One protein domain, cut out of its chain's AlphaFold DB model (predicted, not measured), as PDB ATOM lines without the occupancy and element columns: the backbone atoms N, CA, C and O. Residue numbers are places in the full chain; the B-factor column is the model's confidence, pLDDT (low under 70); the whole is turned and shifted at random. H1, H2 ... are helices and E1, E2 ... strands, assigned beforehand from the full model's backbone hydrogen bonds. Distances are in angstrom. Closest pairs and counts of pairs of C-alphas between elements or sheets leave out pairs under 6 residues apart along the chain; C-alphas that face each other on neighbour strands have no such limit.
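This is residues 38 to 107 of the 161 residues of the protein "SREBP regulating gene protein" of Triticum urartu (UniProt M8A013). This domain has little regular structure: a small hairpin of two strands, E1 and E2, and one short helix, H1, pack together amid long loops, which reach out to Trp 66 at one end and Asp 85 at the other. The 70 printed residues run E1, E2, H1; the antiparallel sheet has the order E1 - E2, and the class is mixed, with only 15 residues in named elements. It is compact, with a radius of gyration of the C-alphas of 11.7 A, and spans 37 by 27 by 19 A.

Find C-alpha 49 at (91.776, 117.374, 78.489), where E1, residues 49 to 51, begins. E2 is residues 56 to 59, 10.2 A long. H1, residues 92 to 99, runs 10.5 A to C-alpha 99 at (102.875, 126.580, 71.304).

In the hairpin, N 50 and O 58 are 2.9 A apart, within hydrogen-bond range. The closest C-alphas of E1 and H1, Ser 51 and Glu 93, are 5.2 A apart; for E2 and H1, Tyr 56 and Ser 97, 6.3 A. In H1 every O i to N i+4 pair is within hydrogen-bond range.

The printed part has no cut. E2 to H1 is a long link. Look for pLDDT under 70 at residues 45 to 46, 87 and 104 to 107.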
ATOM      1  N   ILE A  38      81.678 129.330  63.390       80.62
ATOM      2  CA  ILE A  38      82.993 129.151  64.004       80.62
ATOM      3  C   ILE A  38      83.057 127.695  64.465       80.62
ATOM      4  O   ILE A  38      82.274 127.278  65.317       80.62
ATOM      5  N   ILE A  39      83.948 126.922  63.850       89.56
ATOM      6  CA  ILE A  39      84.195 125.518  64.170       89.56
ATOM      7  C   ILE A  39      85.669 125.402  64.529       89.56
ATOM      8  O   ILE A  39      86.524 125.728  63.707       89.56
ATOM      9  N   CYS A  40      85.951 124.926  65.737       91.12
ATOM     10  CA  CYS A  40      87.305 124.720  66.215       91.12
ATOM     11  C   CYS A  40      87.830 123.336  65.848       91.12
ATOM     12  O   CYS A  40      87.107 122.332  65.853       91.12
ATOM     13  N   ARG A  41      89.134 123.273  65.588       90.50
ATOM     14  CA  ARG A  41      89.876 122.014  65.578       90.50
ATOM     15  C   ARG A  41      90.358 121.726  66.984       90.50
ATOM     16  O   ARG A  41      90.793 122.616  67.698       90.50
ATOM     17  N   THR A  42      90.281 120.464  67.364       89.62
ATOM     18  CA  THR A  42      90.671 120.007  68.691       89.62
ATOM     19  C   THR A  42      91.635 118.848  68.589       89.62
ATOM     20  O   THR A  42      91.615 118.077  67.625       89.62
ATOM     21  N   THR A  43      92.494 118.738  69.584       89.00
ATOM     22  CA  THR A  43      93.362 117.583  69.789       89.00
ATOM     23  C   THR A  43      92.551 116.312  70.062       89.00
ATOM     24  O   THR A  43      91.396 116.345  70.497       89.00
ATOM     25  N   VAL A  44      93.161 115.162  69.762       79.75
ATOM     26  CA  VAL A  44      92.509 113.839  69.826       79.75
ATOM     27  C   VAL A  44      93.193 112.879  70.800       79.75
ATOM     28  O   VAL A  44      92.661 111.804  71.065       79.75
ATOM     29  N   GLN A  45      94.378 113.233  71.309       66.81
ATOM     30  CA  GLN A  45      95.208 112.323  72.103       66.81
ATOM     31  C   GLN A  45      94.803 112.293  73.586       66.81
ATOM     32  O   GLN A  45      94.865 111.238  74.219       66.81
ATOM     33  N   GLY A  46      94.372 113.421  74.161       68.31
ATOM     34  CA  GLY A  46      93.975 113.501  75.562       68.31
ATOM     35  C   GLY A  46      92.622 112.843  75.869       68.31
ATOM     36  O   GLY A  46      91.602 113.141  75.255       68.31
ATOM     37  N   ARG A  47      92.578 111.974  76.892       77.25
ATOM     38  CA  ARG A  47      91.321 111.364  77.388       77.25
ATOM     39  C   ARG A  47      90.467 112.324  78.227       77.25
ATOM     40  O   ARG A  47      89.247 112.191  78.263       77.25
ATOM     41  N   HIS A  48      91.108 113.237  78.956       87.75
ATOM     42  CA  HIS A  48      90.452 114.089  79.960       87.75
ATOM     43  C   HIS A  48      90.494 115.576  79.620       87.75
ATOM     44  O   HIS A  48      89.578 116.306  80.005       87.75
ATOM     45  N   LEU A  49      91.537 116.002  78.909       90.00
ATOM     46  CA  LEU A  49      91.776 117.374  78.489       90.00
ATOM     47  C   LEU A  49      91.855 117.419  76.968       90.00
ATOM     48  O   LEU A  49      92.285 116.449  76.350       90.00
ATOM     49  N   ILE A  50      91.429 118.541  76.409       91.25
ATOM     50  CA  ILE A  50      91.465 118.845  74.984       91.25
ATOM     51  C   ILE A  50      91.950 120.285  74.844       91.25
ATOM     52  O   ILE A  50      91.507 121.153  75.600       91.25
ATOM     53  N   SER A  51      92.826 120.533  73.875       92.12
ATOM     54  CA  SER A  51      93.183 121.865  73.404       92.12
ATOM     55  C   SER A  51      92.481 122.154  72.083       92.12
ATOM     56  O   SER A  51      92.481 121.314  71.178       92.12
ATOM     57  N   ASP A  52      91.912 123.350  71.955       92.56
ATOM     58  CA  ASP A  52      91.415 123.861  70.679       92.56
ATOM     59  C   ASP A  52      92.470 124.689  69.924       92.56
ATOM     60  O   ASP A  52      93.525 125.040  70.461       92.56
ATOM     61  N   ASP A  53      92.195 124.988  68.655       90.19
ATOM     62  CA  ASP A  53      93.038 125.796  67.769       90.19
ATOM     63  C   ASP A  53      93.037 127.294  68.111       90.19
ATOM     64  O   ASP A  53      93.904 128.035  67.648       90.19
ATOM     65  N   ASN A  54      92.126 127.742  68.980       90.62
ATOM     66  CA  ASN A  54      92.191 129.068  69.596       90.62
ATOM     67  C   ASN A  54      93.137 129.113  70.809       90.62
ATOM     68  O   ASN A  54      93.370 130.198  71.365       90.62
ATOM     69  N   GLY A  55      93.682 127.955  71.193       90.69
ATOM     70  CA  GLY A  55      94.626 127.759  72.281       90.69
ATOM     71  C   GLY A  55      93.983 127.615  73.653       90.69
ATOM     72  O   GLY A  55      94.699 127.741  74.644       90.69
ATOM     73  N   TYR A  56      92.675 127.381  73.756       93.50
ATOM     74  CA  TYR A  56      92.032 127.070  75.032       93.50
ATOM     75  C   TYR A  56      92.184 125.593  75.373       93.50
ATOM     76  O   TYR A  56      91.983 124.731  74.519       93.50
ATOM     77  N   VAL A  57      92.464 125.307  76.644       91.94
ATOM     78  CA  VAL A  57      92.448 123.951  77.201       91.94
ATOM     79  C   VAL A  57      91.214 123.784  78.075       91.94
ATOM     80  O   VAL A  57      90.952 124.585  78.974       91.94
ATOM     81  N   CYS A  58      90.449 122.724  77.834       91.62
ATOM     82  CA  CYS A  58      89.264 122.402  78.617       91.62
ATOM     83  C   CYS A  58      89.110 120.895  78.826       91.62
ATOM     84  O   CYS A  58      89.798 120.079  78.212       91.62
ATOM     85  N   SER A  59      88.193 120.503  79.715       91.31
ATOM     86  CA  SER A  59      87.846 119.091  79.850       91.31
ATOM     87  C   SER A  59      87.120 118.605  78.598       91.31
ATOM     88  O   SER A  59      86.260 119.308  78.064       91.31
ATOM     89  N   ALA A  60      87.378 117.358  78.197       89.50
ATOM     90  CA  ALA A  60      86.671 116.711  77.092       89.50
ATOM     91  C   ALA A  60      85.137 116.718  77.252       89.50
ATOM     92  O   ALA A  60      84.414 116.670  76.263       89.50
ATOM     93  N   LEU A  61      84.636 116.810  78.489       90.38
ATOM     94  CA  LEU A  61      83.203 116.881  78.797       90.38
ATOM     95  C   LEU A  61      82.614 118.294  78.666       90.38
ATOM     96  O   LEU A  61      81.399 118.440  78.589       90.38
ATOM     97  N   SER A  62      83.459 119.325  78.679       91.19
ATOM     98  CA  SER A  62      83.051 120.738  78.640       91.19
ATOM     99  C   SER A  62      83.095 121.358  77.242       91.19
ATOM    100  O   SER A  62      82.763 122.530  77.091       91.19
ATOM    101  N   ILE A  63      83.522 120.589  76.237       91.06
ATOM    102  CA  ILE A  63      83.590 121.027  74.842       91.06
ATOM    103  C   ILE A  63      82.187 121.296  74.291       91.06
ATOM    104  O   ILE A  63      81.255 120.525  74.534       91.06
ATOM    105  N   ASP A  64      82.035 122.371  73.522       91.31
ATOM    106  CA  ASP A  64      80.760 122.664  72.879       91.31
ATOM    107  C   ASP A  64      80.466 121.628  71.770       91.31
ATOM    108  O   ASP A  64      81.286 121.455  70.861       91.31
ATOM    109  N   PRO A  65      79.316 120.927  71.791       89.75
ATOM    110  CA  PRO A  65      79.026 119.879  70.813       89.75
ATOM    111  C   PRO A  65      78.893 120.383  69.372       89.75
ATOM    112  O   PRO A  65      79.077 119.599  68.443       89.75
ATOM    113  N   TRP A  66      78.553 121.663  69.180       89.19
ATOM    114  CA  TRP A  66      78.229 122.219  67.866       89.19
ATOM    115  C   TRP A  66      79.448 122.836  67.180       89.19
ATOM    116  O   TRP A  66      79.768 122.510  66.041       89.19
ATOM    117  N   SER A  67      80.146 123.715  67.891       91.31
ATOM    118  CA  SER A  67      81.348 124.412  67.430       91.31
ATOM    119  C   SER A  67      82.627 123.616  67.667       91.31
ATOM    120  O   SER A  67      83.651 123.945  67.076       91.31
ATOM    121  N   ARG A  68      82.600 122.576  68.517       90.38
ATOM    122  CA  ARG A  68      83.789 121.813  68.941       90.38
ATOM    123  C   ARG A  68      84.854 122.673  69.634       90.38
ATOM    124  O   ARG A  68      85.988 122.228  69.776       90.38
ATOM    125  N   CYS A  69      84.507 123.882  70.067       92.44
ATOM    126  CA  CYS A  69      85.412 124.793  70.756       92.44
ATOM    127  C   CYS A  69      85.399 124.554  72.266       92.44
ATOM    128  O   CYS A  69      84.383 124.138  72.838       92.44
ATOM    129  N   CYS A  70      86.515 124.864  72.921       92.94
ATOM    130  CA  CYS A  70      86.536 124.954  74.370       92.94
ATOM    131  C   CYS A  70      85.818 126.236  74.834       92.94
ATOM    132  O   CYS A  70      85.825 127.255  74.134       92.94
ATOM    133  N   PRO A  71      85.181 126.223  76.018       92.50
ATOM    134  CA  PRO A  71      84.573 127.420  76.575       92.50
ATOM    135  C   PRO A  71      85.661 128.450  76.900       92.50
ATOM    136  O   PRO A  71      86.703 128.119  77.464       92.50
ATOM    137  N   GLN A  72      85.388 129.725  76.611       85.50
ATOM    138  CA  GLN A  72      86.332 130.835  76.834       85.50
ATOM    139  C   GLN A  72      86.615 131.143  78.319       85.50
ATOM    140  O   GLN A  72      87.293 132.115  78.637       85.50
ATOM    141  N   THR A  73      86.086 130.336  79.237       79.75
ATOM    142  CA  THR A  73      86.420 130.347  80.665       79.75
ATOM    143  C   THR A  73      87.654 129.508  81.003       79.75
ATOM    144  O   THR A  73      88.158 129.625  82.117       79.75
ATOM    145  N   GLY A  74      88.120 128.651  80.086       74.56
ATOM    146  CA  GLY A  74      89.310 127.817  80.276       74.56
ATOM    147  C   GLY A  74      90.626 128.595  80.190       74.56
ATOM    148  O   GLY A  74      90.662 129.759  79.790       74.56
ATOM    149  N   GLU A  75      91.730 127.933  80.539       82.06
ATOM    150  CA  GLU A  75      93.054 128.532  80.376       82.06
ATOM    151  C   GLU A  75      93.418 128.627  78.893       82.06
ATOM    152  O   GLU A  75      93.313 127.646  78.153       82.06
ATOM    153  N   ARG A  76      93.859 129.813  78.462       92.00
ATOM    154  CA  ARG A  76      94.263 130.084  77.082       92.00
ATOM    155  C   ARG A  76      95.770 130.247  76.995       92.00
ATOM    156  O   ARG A  76      96.338 131.044  77.736       92.00
ATOM    157  N   PHE A  77      96.383 129.550  76.047       90.75
ATOM    158  CA  PHE A  77      97.823 129.575  75.801       90.75
ATOM    159  C   PHE A  77      98.656 129.243  77.048       90.75
ATOM    160  O   PHE A  77      99.712 129.836  77.283       90.75
ATOM    161  N   SER A  78      98.149 128.336  77.885       87.38
ATOM    162  CA  SER A  78      98.773 128.013  79.165       87.38
ATOM    163  C   SER A  78      99.967 127.095  78.960       87.38
ATOM    164  O   SER A  78      99.841 125.991  78.442       87.38
ATOM    165  N   CYS A  79     101.129 127.554  79.417       85.38
ATOM    166  CA  CYS A  79     102.378 126.796  79.430       85.38
ATOM    167  C   CYS A  79     102.616 126.096  80.774       85.38
ATOM    168  O   CYS A  79     103.759 125.837  81.158       85.38
ATOM    169  N   GLN A  80     101.556 125.833  81.544       83.56
ATOM    170  CA  GLN A  80     101.695 125.203  82.848       83.56
ATOM    171  C   GLN A  80     102.278 123.789  82.710       83.56
ATOM    172  O   GLN A  80     101.742 122.933  82.009       83.56
ATOM    173  N   GLY A  81     103.396 123.537  83.398       80.56
ATOM    174  CA  GLY A  81     104.113 122.262  83.306       80.56
ATOM    175  C   GLY A  81     104.943 122.094  82.027       80.56
ATOM    176  O   GLY A  81     105.363 120.973  81.737       80.56
ATOM    177  N   CYS A  82     105.177 123.176  81.279       84.88
ATOM    178  CA  CYS A  82     106.119 123.230  80.166       84.88
ATOM    179  C   CYS A  82     107.468 123.793  80.610       84.88
ATOM    180  O   CYS A  82     107.531 124.801  81.316       84.88
ATOM    181  N   ASN A  83     108.554 123.176  80.152       82.00
ATOM    182  CA  ASN A  83     109.890 123.741  80.263       82.00
ATOM    183  C   ASN A  83     110.233 124.440  78.941       82.00
ATOM    184  O   ASN A  83     110.447 123.783  77.923       82.00
ATOM    185  N   LEU A  84     110.282 125.774  78.981       73.00
ATOM    186  CA  LEU A  84     110.459 126.627  77.803       73.00
ATOM    187  C   LEU A  84     111.837 126.481  77.141       73.00
ATOM    188  O   LEU A  84     111.946 126.709  75.941       73.00
ATOM    189  N   ASP A  85     112.865 126.067  77.886       70.94
ATOM    190  CA  ASP A  85     114.207 125.842  77.339       70.94
ATOM    191  C   ASP A  85     114.271 124.530  76.544       70.94
ATOM    192  O   ASP A  85     114.847 124.476  75.461       70.94
ATOM    193  N   SER A  86     113.638 123.474  77.066       70.06
ATOM    194  CA  SER A  86     113.542 122.163  76.399       70.06
ATOM    195  C   SER A  86     112.421 122.072  75.362       70.06
ATOM    196  O   SER A  86     112.385 121.125  74.587       70.06
ATOM    197  N   GLN A  87     111.494 123.034  75.373       68.75
ATOM    198  CA  GLN A  87     110.277 123.056  74.558       68.75
ATOM    199  C   GLN A  87     109.362 121.832  74.742       68.75
ATOM    200  O   GLN A  87     108.526 121.573  73.881       68.75
ATOM    201  N   CYS A  88     109.496 121.118  75.864       75.31
ATOM    202  CA  CYS A  88     108.699 119.946  76.212       75.31
ATOM    203  C   CYS A  88     107.744 120.248  77.373       75.31
ATOM    204  O   CYS A  88     108.060 121.019  78.289       75.31
ATOM    205  N   CYS A  89     106.581 119.593  77.369       84.06
ATOM    206  CA  CYS A  89     105.541 119.765  78.382       84.06
ATOM    207  C   CYS A  89     105.102 118.445  79.011       84.06
ATOM    208  O   CYS A  89     105.120 117.395  78.379       84.06
ATOM    209  N   ASN A  90     104.618 118.521  80.254       83.06
ATOM    210  CA  ASN A  90     104.096 117.366  80.990       83.06
ATOM    211  C   ASN A  90     102.804 116.773  80.383       83.06
ATOM    212  O   ASN A  90     102.427 115.645  80.686       83.06
ATOM    213  N   SER A  91     102.095 117.538  79.549       84.00
ATOM    214  CA  SER A  91     100.887 117.101  78.848       84.00
ATOM    215  C   SER A  91     100.896 117.633  77.425       84.00
ATOM    216  O   SER A  91     101.190 118.809  77.203       84.00
ATOM    217  N   TYR A  92     100.502 116.779  76.482       85.12
ATOM    218  CA  TYR A  92     100.347 117.135  75.074       85.12
ATOM    219  C   TYR A  92      99.378 118.311  74.877       85.12
ATOM    220  O   TYR A  92      99.649 119.216  74.097       85.12
ATOM    221  N   GLU A  93      98.290 118.350  75.644       89.44
ATOM    222  CA  GLU A  93      97.240 119.366  75.504       89.44
ATOM    223  C   GLU A  93      97.719 120.764  75.905       89.44
ATOM    224  O   GLU A  93      97.499 121.743  75.193       89.44
ATOM    225  N   TYR A  94      98.453 120.844  77.016       88.38
ATOM    226  CA  TYR A  94      99.106 122.084  77.435       88.38
ATOM    227  C   TYR A  94     100.260 122.455  76.502       88.38
ATOM    228  O   TYR A  94     100.483 123.636  76.262       88.38
ATOM    229  N   CYS A  95     100.944 121.467  75.915       87.50
ATOM    230  CA  CYS A  95     101.959 121.714  74.894       87.50
ATOM    231  C   CYS A  95     101.369 122.443  73.690       87.50
ATOM    232  O   CYS A  95     101.827 123.528  73.350       87.50
ATOM    233  N   VAL A  96     100.312 121.888  73.089       88.50
ATOM    234  CA  VAL A  96      99.659 122.475  71.911       88.50
ATOM    235  C   VAL A  96      99.144 123.880  72.223       88.50
ATOM    236  O   VAL A  96      99.437 124.812  71.478       88.50
ATOM    237  N   SER A  97      98.449 124.064  73.350       89.62
ATOM    238  CA  SER A  97      97.983 125.384  73.790       89.62
ATOM    239  C   SER A  97      99.135 126.382  73.952       89.62
ATOM    240  O   SER A  97      99.075 127.485  73.411       89.62
ATOM    241  N   CYS A  98     100.211 125.997  74.640       88.12
ATOM    242  CA  CYS A  98     101.383 126.841  74.847       88.12
ATOM    243  C   CYS A  98     102.070 127.228  73.529       88.12
ATOM    244  O   CYS A  98     102.401 128.400  73.341       88.12
ATOM    245  N   CYS A  99     102.240 126.286  72.591       86.25
ATOM    246  CA  CYS A  99     102.875 126.580  71.304       86.25
ATOM    247  C   CYS A  99     102.000 127.500  70.419       86.25
ATOM    248  O   CYS A  99     102.527 128.189  69.550       86.25
ATOM    249  N   LEU A 100     100.675 127.551  70.629       87.12
ATOM    250  CA  LEU A 100      99.781 128.485  69.926       87.12
ATOM    251  C   LEU A 100      99.901 129.933  70.435       87.12
ATOM    252  O   LEU A 100      99.314 130.842  69.843       87.12
ATOM    253  N   ASN A 101     100.648 130.173  71.519       86.06
ATOM    254  CA  ASN A 101     100.854 131.513  72.045       86.06
ATOM    255  C   ASN A 101     101.677 132.361  71.057       86.06
ATOM    256  O   ASN A 101     102.853 132.061  70.835       86.06
ATOM    257  N   PRO A 102     101.145 133.482  70.541       79.62
ATOM    258  CA  PRO A 102     101.893 134.346  69.626       79.62
ATOM    259  C   PRO A 102     103.149 134.959  70.262       79.62
ATOM    260  O   PRO A 102     104.062 135.358  69.553       79.62
ATOM    261  N   SER A 103     103.233 135.010  71.594       73.06
ATOM    262  CA  SER A 103     104.426 135.490  72.303       73.06
ATOM    263  C   SER A 103     105.601 134.505  72.226       73.06
ATOM    264  O   SER A 103     106.742 134.907  72.448       73.06
ATOM    265  N   MET A 104     105.332 133.228  71.925       64.31
ATOM    266  CA  MET A 104     106.361 132.201  71.719       64.31
ATOM    267  C   MET A 104     106.901 132.223  70.287       64.31
ATOM    268  O   MET A 104     108.064 131.897  70.051       64.31
ATOM    269  N   THR A 105     106.094 132.687  69.334       61.69
ATOM    270  CA  THR A 105     106.478 132.815  67.932       61.69
ATOM    271  C   THR A 105     107.164 134.160  67.700       61.69
ATOM    272  O   THR A 105     106.529 135.168  67.398       61.69
ATOM    273  N   LYS A 106     108.491 134.217  67.851       59.97
ATOM    274  CA  LYS A 106     109.245 135.437  67.524       59.97
ATOM    275  C   LYS A 106     109.104 135.707  66.024       59.97
ATOM    276  O   LYS A 106     109.479 134.878  65.202       59.97
ATOM    277  N   GLU A 107     108.602 136.886  65.662       55.25
ATOM    278  CA  GLU A 107     108.418 137.356  64.273       55.25
ATOM    279  C   GLU A 107     109.643 137.081  63.368       55.25
ATOM    280  O   GLU A 107     109.511 136.724  62.197       55.25
TER     281      GLU A 107